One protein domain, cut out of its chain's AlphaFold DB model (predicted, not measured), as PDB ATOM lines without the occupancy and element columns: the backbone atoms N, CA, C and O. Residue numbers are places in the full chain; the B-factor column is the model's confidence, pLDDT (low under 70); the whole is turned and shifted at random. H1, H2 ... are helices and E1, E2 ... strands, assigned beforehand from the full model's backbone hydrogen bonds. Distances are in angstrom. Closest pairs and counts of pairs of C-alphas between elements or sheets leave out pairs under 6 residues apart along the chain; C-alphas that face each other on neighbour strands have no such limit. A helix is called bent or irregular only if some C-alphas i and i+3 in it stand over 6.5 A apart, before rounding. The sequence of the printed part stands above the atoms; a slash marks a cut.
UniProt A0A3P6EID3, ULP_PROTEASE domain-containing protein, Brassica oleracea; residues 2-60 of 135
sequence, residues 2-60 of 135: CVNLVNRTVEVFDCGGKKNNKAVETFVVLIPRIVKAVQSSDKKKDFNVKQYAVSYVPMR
ATOM      1  N   CYS A   2     192.213 166.540  97.497       90.38
ATOM      2  CA  CYS A   2     191.892 165.863  98.750       90.38
ATOM      3  C   CYS A   2     192.645 164.531  98.788       90.38
ATOM      4  O   CYS A   2     192.649 163.787  97.812       90.38
ATOM      5  N   VAL A   3     193.350 164.263  99.887       92.75
ATOM      6  CA  VAL A   3     194.212 163.082 100.025       92.75
ATOM      7  C   VAL A   3     193.577 162.125 101.019       92.75
ATOM      8  O   VAL A   3     193.489 162.431 102.207       92.75
ATOM      9  N   ASN A   4     193.189 160.944 100.550       91.75
ATOM     10  CA  ASN A   4     192.718 159.873 101.410       91.75
ATOM     11  C   ASN A   4     193.887 158.936 101.734       91.75
ATOM     12  O   ASN A   4     194.308 158.125 100.908       91.75
ATOM     13  N   LEU A   5     194.421 159.059 102.950       92.12
ATOM     14  CA  LEU A   5     195.564 158.266 103.414       92.12
ATOM     15  C   LEU A   5     195.227 156.776 103.595       92.12
ATOM     16  O   LEU A   5     196.108 155.936 103.435       92.12
ATOM     17  N   VAL A   6     193.965 156.451 103.899       90.44
ATOM     18  CA  VAL A   6     193.497 155.074 104.132       90.44
ATOM     19  C   VAL A   6     193.325 154.342 102.804       90.44
ATOM     20  O   VAL A   6     193.934 153.297 102.582       90.44
ATOM     21  N   ASN A   7     192.564 154.934 101.883       92.94
ATOM     22  CA  ASN A   7     192.307 154.362 100.559       92.94
ATOM     23  C   ASN A   7     193.474 154.580  99.588       92.94
ATOM     24  O   ASN A   7     193.491 154.004  98.502       92.94
ATOM     25  N   ARG A   8     194.460 155.402  99.973       94.25
ATOM     26  CA  ARG A   8     195.622 155.781  99.160       94.25
ATOM     27  C   ARG A   8     195.220 156.386  97.819       94.25
ATOM     28  O   ARG A   8     195.782 156.049  96.772       94.25
ATOM     29  N   THR A   9     194.246 157.286  97.867       93.88
ATOM     30  CA  THR A   9     193.743 158.016  96.704       93.88
ATOM     31  C   THR A   9     193.979 159.513  96.860       93.88
ATOM     32  O   THR A   9     194.043 160.053  97.966       93.88
ATOM     33  N   VAL A  10     194.137 160.188  95.728       93.00
ATOM     34  CA  VAL A  10     194.181 161.641  95.616       93.00
ATOM     35  C   VAL A  10     193.050 162.056  94.691       93.00
ATOM     36  O   VAL A  10     193.074 161.755  93.498       93.00
ATOM     37  N   GLU A  11     192.066 162.744  95.250       91.44
ATOM     38  CA  GLU A  11     190.968 163.338  94.503       91.44
ATOM     39  C   GLU A  11     191.341 164.755  94.077       91.44
ATOM     40  O   GLU A  11     191.743 165.605  94.885       91.44
ATOM     41  N   VAL A  12     191.254 165.011  92.777       91.00
ATOM     42  CA  VAL A  12     191.657 166.273  92.168       91.00
ATOM     43  C   VAL A  12     190.430 166.984  91.631       91.00
ATOM     44  O   VAL A  12     189.759 166.506  90.718       91.00
ATOM     45  N   PHE A  13     190.195 168.159  92.196       90.38
ATOM     46  CA  PHE A  13     189.231 169.137  91.731       90.38
ATOM     47  C   PHE A  13     189.981 170.357  91.195       90.38
ATOM     48  O   PHE A  13     190.876 170.877  91.870       90.38
ATOM     49  N   ASP A  14     189.608 170.789  89.993       89.75
ATOM     50  CA  ASP A  14     190.107 171.993  89.335       89.75
ATOM     51  C   ASP A  14     188.925 172.700  88.664       89.75
ATOM     52  O   ASP A  14     188.392 172.236  87.653       89.75
ATOM     53  N   CYS A  15     188.499 173.826  89.238       89.38
ATOM     54  CA  CYS A  15     187.372 174.596  88.720       89.38
ATOM     55  C   CYS A  15     187.656 175.234  87.354       89.38
ATOM     56  O   CYS A  15     186.717 175.577  86.656       89.38
ATOM     57  N   GLY A  16     188.921 175.378  86.943       85.38
ATOM     58  CA  GLY A  16     189.282 175.851  85.607       85.38
ATOM     59  C   GLY A  16     189.254 174.752  84.540       85.38
ATOM     60  O   GLY A  16     189.648 175.005  83.402       85.38
ATOM     61  N   GLY A  17     188.871 173.520  84.903       78.69
ATOM     62  CA  GLY A  17     188.811 172.375  83.989       78.69
ATOM     63  C   GLY A  17     190.179 171.913  83.478       78.69
ATOM     64  O   GLY A  17     190.265 171.099  82.554       78.69
ATOM     65  N   LYS A  18     191.273 172.423  84.054       73.75
ATOM     66  CA  LYS A  18     192.631 171.998  83.713       73.75
ATOM     67  C   LYS A  18     192.951 170.737  84.506       73.75
ATOM     68  O   LYS A  18     192.591 170.598  85.663       73.75
ATOM     69  N   LYS A  19     193.643 169.780  83.887       69.31
ATOM     70  CA  LYS A  19     194.011 168.547  84.600       69.31
ATOM     71  C   LYS A  19     195.297 168.698  85.421       69.31
ATOM     72  O   LYS A  19     195.534 167.904  86.316       69.31
ATOM     73  N   ASN A  20     196.123 169.719  85.143       76.56
ATOM     74  CA  ASN A  20     197.369 170.026  85.869       76.56
ATOM     75  C   ASN A  20     198.226 168.778  86.211       76.56
ATOM     76  O   ASN A  20     198.901 168.733  87.240       76.56
ATOM     77  N   ASN A  21     198.225 167.775  85.317       81.19
ATOM     78  CA  ASN A  21     198.704 166.410  85.585       81.19
ATOM     79  C   ASN A  21     200.114 166.367  86.176       81.19
ATOM     80  O   ASN A  21     200.342 165.676  87.160       81.19
ATOM     81  N   LYS A  22     201.046 167.153  85.621       84.56
ATOM     82  CA  LYS A  22     202.449 167.177  86.066       84.56
ATOM     83  C   LYS A  22     202.591 167.547  87.547       84.56
ATOM     84  O   LYS A  22     203.403 166.962  88.262       84.56
ATOM     85  N   ALA A  23     201.798 168.515  88.013       84.50
ATOM     86  CA  ALA A  23     201.799 168.906  89.417       84.50
ATOM     87  C   ALA A  23     201.263 167.759  90.286       84.50
ATOM     88  O   ALA A  23     201.907 167.366  91.255       84.50
ATOM     89  N   VAL A  24     200.130 167.168  89.894       89.81
ATOM     90  CA  VAL A  24     199.477 166.062  90.616       89.81
ATOM     91  C   VAL A  24     200.367 164.817  90.703       89.81
ATOM     92  O   VAL A  24     200.477 164.225  91.777       89.81
ATOM     93  N   GLU A  25     201.034 164.443  89.609       90.25
ATOM     94  CA  GLU A  25     201.949 163.294  89.533       90.25
ATOM     95  C   GLU A  25     203.057 163.377  90.588       90.25
ATOM     96  O   GLU A  25     203.379 162.396  91.258       90.25
ATOM     97  N   THR A  26     203.591 164.578  90.801       90.38
ATOM     98  CA  THR A  26     204.632 164.807  91.805       90.38
ATOM     99  C   THR A  26     204.097 164.522  93.211       90.38
ATOM    100  O   THR A  26     204.724 163.809  93.999       90.38
ATOM    101  N   PHE A  27     202.892 165.002  93.526       91.38
ATOM    102  CA  PHE A  27     202.279 164.782  94.835       91.38
ATOM    103  C   PHE A  27     201.941 163.315  95.096       91.38
ATOM    104  O   PHE A  27     202.194 162.832  96.197       91.38
ATOM    105  N   VAL A  28     201.424 162.574  94.114       94.06
ATOM    106  CA  VAL A  28     200.992 161.179  94.350       94.06
ATOM    107  C   VAL A  28     202.161 160.231  94.611       94.06
ATOM    108  O   VAL A  28     201.982 159.169  95.211       94.06
ATOM    109  N   VAL A  29     203.363 160.639  94.199       93.75
ATOM    110  CA  VAL A  29     204.639 159.973  94.473       93.75
ATOM    111  C   VAL A  29     205.238 160.440  95.809       93.75
ATOM    112  O   VAL A  29     205.775 159.619  96.559       93.75
ATOM    113  N   LEU A  30     205.148 161.734  96.134       94.12
ATOM    114  CA  LEU A  30     205.727 162.304  97.358       94.12
ATOM    115  C   LEU A  30     204.918 161.993  98.620       94.12
ATOM    116  O   LEU A  30     205.508 161.650  99.641       94.12
ATOM    117  N   ILE A  31     203.587 162.071  98.566       94.38
ATOM    118  CA  ILE A  31     202.694 161.826  99.710       94.38
ATOM    119  C   ILE A  31     203.028 160.515 100.440       94.38
ATOM    120  O   ILE A  31     203.306 160.581 101.637       94.38
ATOM    121  N   PRO A  32     203.082 159.333  99.791       94.56
ATOM    122  CA  PRO A  32     203.400 158.090 100.497       94.56
ATOM    123  C   PRO A  32     204.790 158.095 101.156       94.56
ATOM    124  O   PRO A  32     204.979 157.457 102.193       94.56
ATOM    125  N   ARG A  33     205.761 158.830 100.596       93.38
ATOM    126  CA  ARG A  33     207.103 158.986 101.183       93.38
ATOM    127  C   ARG A  33     207.078 159.883 102.410       93.38
ATOM    128  O   ARG A  33     207.652 159.509 103.424       93.38
ATOM    129  N   ILE A  34     206.369 161.011 102.347       92.88
ATOM    130  CA  ILE A  34     206.164 161.902 103.495       92.88
ATOM    131  C   ILE A  34     205.452 161.140 104.613       92.88
ATOM    132  O   ILE A  34     205.928 161.138 105.746       92.88
ATOM    133  N   VAL A  35     204.373 160.420 104.284       92.56
ATOM    134  CA  VAL A  35     203.611 159.603 105.239       92.56
ATOM    135  C   VAL A  35     204.513 158.588 105.930       92.56
ATOM    136  O   VAL A  35     204.399 158.451 107.141       92.56
ATOM    137  N   LYS A  36     205.432 157.929 105.209       93.00
ATOM    138  CA  LYS A  36     206.447 157.036 105.794       93.00
ATOM    139  C   LYS A  36     207.486 157.797 106.626       93.00
ATOM    140  O   LYS A  36     207.862 157.334 107.699       93.00
ATOM    141  N   ALA A  37     207.970 158.943 106.154       91.38
ATOM    142  CA  ALA A  37     209.040 159.704 106.798       91.38
ATOM    143  C   ALA A  37     208.650 160.215 108.194       91.38
ATOM    144  O   ALA A  37     209.504 160.213 109.083       91.38
ATOM    145  N   VAL A  38     207.377 160.588 108.383       90.56
ATOM    146  CA  VAL A  38     206.839 161.090 109.660       90.56
ATOM    147  C   VAL A  38     206.498 159.991 110.674       90.56
ATOM    148  O   VAL A  38     206.193 160.310 111.819       90.56
ATOM    149  N   GLN A  39     206.548 158.709 110.292       90.06
ATOM    150  CA  GLN A  39     206.332 157.608 111.238       90.06
ATOM    151  C   GLN A  39     207.545 157.389 112.139       90.06
ATOM    152  O   GLN A  39     208.687 157.678 111.765       90.06
ATOM    153  N   SER A  40     207.307 156.786 113.303       91.25
ATOM    154  CA  SER A  40     208.371 156.287 114.170       91.25
ATOM    155  C   SER A  40     209.197 155.199 113.469       91.25
ATOM    156  O   SER A  40     208.705 154.469 112.603       91.25
ATOM    157  N   SER A  41     210.480 155.098 113.823       88.75
ATOM    158  CA  SER A  41     211.449 154.223 113.145       88.75
ATOM    159  C   SER A  41     211.018 152.752 113.085       88.75
ATOM    160  O   SER A  41     211.258 152.087 112.081       88.75
ATOM    161  N   ASP A  42     210.343 152.259 114.123       91.00
ATOM    162  CA  ASP A  42     209.813 150.897 114.219       91.00
ATOM    163  C   ASP A  42     208.648 150.630 113.249       91.00
ATOM    164  O   ASP A  42     208.497 149.500 112.784       91.00
ATOM    165  N   LYS A  43     207.877 151.668 112.895       90.06
ATOM    166  CA  LYS A  43     206.721 151.594 111.989       90.06
ATOM    167  C   LYS A  43     207.072 151.852 110.530       90.06
ATOM    168  O   LYS A  43     206.352 151.398 109.650       90.06
ATOM    169  N   LYS A  44     208.187 152.532 110.225       89.06
ATOM    170  CA  LYS A  44     208.568 152.889 108.837       89.06
ATOM    171  C   LYS A  44     208.603 151.699 107.875       89.06
ATOM    172  O   LYS A  44     208.285 151.866 106.697       89.06
ATOM    173  N   LYS A  45     209.002 150.519 108.354       87.56
ATOM    174  CA  LYS A  45     209.071 149.282 107.555       87.56
ATOM    175  C   LYS A  45     207.698 148.787 107.082       87.56
ATOM    176  O   LYS A  45     207.626 148.148 106.039       87.56
ATOM    177  N   ASP A  46     206.632 149.137 107.800       87.50
ATOM    178  CA  ASP A  46     205.268 148.684 107.515       87.50
ATOM    179  C   ASP A  46     204.586 149.553 106.436       87.50
ATOM    180  O   ASP A  46     203.545 149.189 105.890       87.50
ATOM    181  N   PHE A  47     205.177 150.704 106.085       87.69
ATOM    182  CA  PHE A  47     204.598 151.652 105.135       87.69
ATOM    183  C   PHE A  47     205.104 151.437 103.707       87.69
ATOM    184  O   PHE A  47     206.291 151.558 103.390       87.69
ATOM    185  N   ASN A  48     204.150 151.198 102.809       87.31
ATOM    186  CA  ASN A  48     204.387 151.028 101.383       87.31
ATOM    187  C   ASN A  48     204.458 152.388 100.660       87.31
ATOM    188  O   ASN A  48     203.486 153.144 100.654       87.31
ATOM    189  N   VAL A  49     205.561 152.647  99.949       92.94
ATOM    190  CA  VAL A  49     205.809 153.903  99.211       92.94
ATOM    191  C   VAL A  49     205.234 153.955  97.786       92.94
ATOM    192  O   VAL A  49     205.507 154.898  97.044       92.94
ATOM    193  N   LYS A  50     204.437 152.958  97.378       95.06
ATOM    194  CA  LYS A  50     203.736 152.945  96.085       95.06
ATOM    195  C   LYS A  50     202.915 154.227  95.903       95.06
ATOM    196  O   LYS A  50     202.266 154.701  96.840       95.06
ATOM    197  N   GLN A  51     202.936 154.757  94.683       95.12
ATOM    198  CA  GLN A  51     202.165 155.941  94.320       95.12
ATOM    199  C   GLN A  51     200.683 155.781  94.668       95.12
ATOM    200  O   GLN A  51     200.122 154.685  94.552       95.12
ATOM    201  N   TYR A  52     200.066 156.870  95.111       96.12
ATOM    202  CA  TYR A  52     198.628 156.907  95.354       96.12
ATOM    203  C   TYR A  52     197.875 156.934  94.020       96.12
ATOM    204  O   TYR A  52     198.383 157.443  93.020       96.12
ATOM    205  N   ALA A  53     196.672 156.364  93.994       95.38
ATOM    206  CA  ALA A  53     195.817 156.433  92.814       95.38
ATOM    207  C   ALA A  53     195.221 157.839  92.677       95.38
ATOM    208  O   ALA A  53     194.894 158.475  93.677       95.38
ATOM    209  N   VAL A  54     195.063 158.321  91.447       93.69
ATOM    210  CA  VAL A  54     194.475 159.636  91.170       93.69
ATOM    211  C   VAL A  54     193.059 159.461  90.658       93.69
ATOM    212  O   VAL A  54     192.832 158.678  89.737       93.69
ATOM    213  N   SER A  55     192.130 160.225  91.219       90.56
ATOM    214  CA  SER A  55     190.776 160.380  90.698       90.56
ATOM    215  C   SER A  55     190.547 161.849  90.363       90.56
ATOM    216  O   SER A  55     190.700 162.717  91.221       90.56
ATOM    217  N   TYR A  56     190.218 162.137  89.108       88.62
ATOM    218  CA  TYR A  56     189.827 163.482  88.691       88.62
ATOM    219  C   TYR A  56     188.316 163.593  88.772       88.62
ATOM    220  O   TYR A  56     187.607 162.798  88.154       88.62
ATOM    221  N   VAL A  57     187.837 164.595  89.500       85.44
ATOM    222  CA  VAL A  57     186.403 164.860  89.585       85.44
ATOM    223  C   VAL A  57     185.942 165.364  88.215       85.44
ATOM    224  O   VAL A  57     186.520 166.327  87.698       85.44
ATOM    225  N   PRO A  58     184.955 164.708  87.578       80.00
ATOM    226  CA  PRO A  58     184.477 165.109  86.267       80.00
ATOM    227  C   PRO A  58     183.692 166.416  86.392       80.00
ATOM    228  O   PRO A  58     182.502 166.413  86.691       80.00
ATOM    229  N   MET A  59     184.362 167.540  86.152       75.19
ATOM    230  CA  MET A  59     183.722 168.851  86.141       75.19
ATOM    231  C   MET A  59     183.474 169.314  84.708       75.19
ATOM    232  O   MET A  59     184.288 169.092  83.808       75.19
ATOM    233  N   ARG A  60     182.347 170.002  84.504       72.81
ATOM    234  CA  ARG A  60     182.164 170.872  83.333       72.81
ATOM    235  C   ARG A  60     183.159 172.039  83.438       72.81
ATOM    236  O   ARG A  60     183.741 172.256  84.498       72.81
TER     237      ARG A  60
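AT A GLANCE: This is residues 2 to 60 of the 135 residues of the protein "ULP_PROTEASE domain-containing protein" of Brassica oleracea (UniProt A0A3P6EID3). A small sheet of three short strands, E1, E2 and E3, has one long helix, H1, running slantwise over one face, while its other face is bare; residues 21 to 31 of H1 are near the sheet. Past the end of the helix, residues 38 to 52 make a long loop with no named element that folds back to E3, and at the opposite end of the length lies Arg 60. The printed part has 59 residues with three named strands and one named helix, in the order E1, E2, H1, E3; the sheet runs E1, E2, E3 and is mixed. The class is mixed, helices and strands, with under half of the residues, 28, in named elements. The whole is loose, with a radius of gyration of the C-alphas of 13.3 A, and its outline is a rod spanning 46 by 19 by 14 A.

HOW THE PARTS SIT: E1, residues 2 to 4, and E2, residues 9 to 12, are a hairpin of antiparallel strands, at 169 degrees between their directions; N 2 and O 11 are 2.8 A apart and N 4 and O 9 are 2.9 A apart, within hydrogen-bond range. E3, residues 53 to 56, is parallel to E2 at 23 degrees, with N 10 and O 53 at 2.8 A and N 55 and O 10 at 2.9 A, within hydrogen-bond range. E1 and E3 are the edge strands and are apart. H1, residues 21 to 37, is on the sheet at a height of 9.2 A, in two layers, a helix on one face of a sheet. It lies over E2 and, only just, over E3, on which 3 of its C-alphas fall, and runs slantwise to the strands, at 36 degrees to E2 on the local plane. The closest C-alphas of E2 and H1 are those of Val 10 and Val 28, 6.9 A apart; those of H1 and E3 are Val 28 and Ala 53, 7.2 A apart. E2, H1 and E3 form a strand-helix-strand unit, two parallel neighbour strands with a helix between them in the chain, and its crossover is right-handed. In H1, 11 of 13 O i to N i+4 pairs are within hydrogen-bond range.

IN THESE COORDINATES: E1 begins at C-alpha 2, (191.892, 165.863, 98.750). E2 measures 9.6 A from first to last C-alpha and E3 10.1 A. H1 measures 24.5 A, from C-alpha 21 at (198.704, 166.410, 85.585) to C-alpha 37 at (209.040, 159.704, 106.798), with a kink of 26 degrees near residue 30; it is neither bent nor irregular, but only just: C-alphas 29 and 32 are 6.4 A apart. E3 ends at C-alpha 56, (189.827, 163.482, 88.691).

THE WHOLE: The two C-alphas farthest apart are those of Asp 42 and Arg 60, 46.0 A. The printed part has no cut. The link from E1 to E2 is tight, that from E2 to H1 short, and that from H1 to E3, 15 residues, long. The mean pLDDT of the printed part is 89.1, and one residue, Lys 19, is under 70.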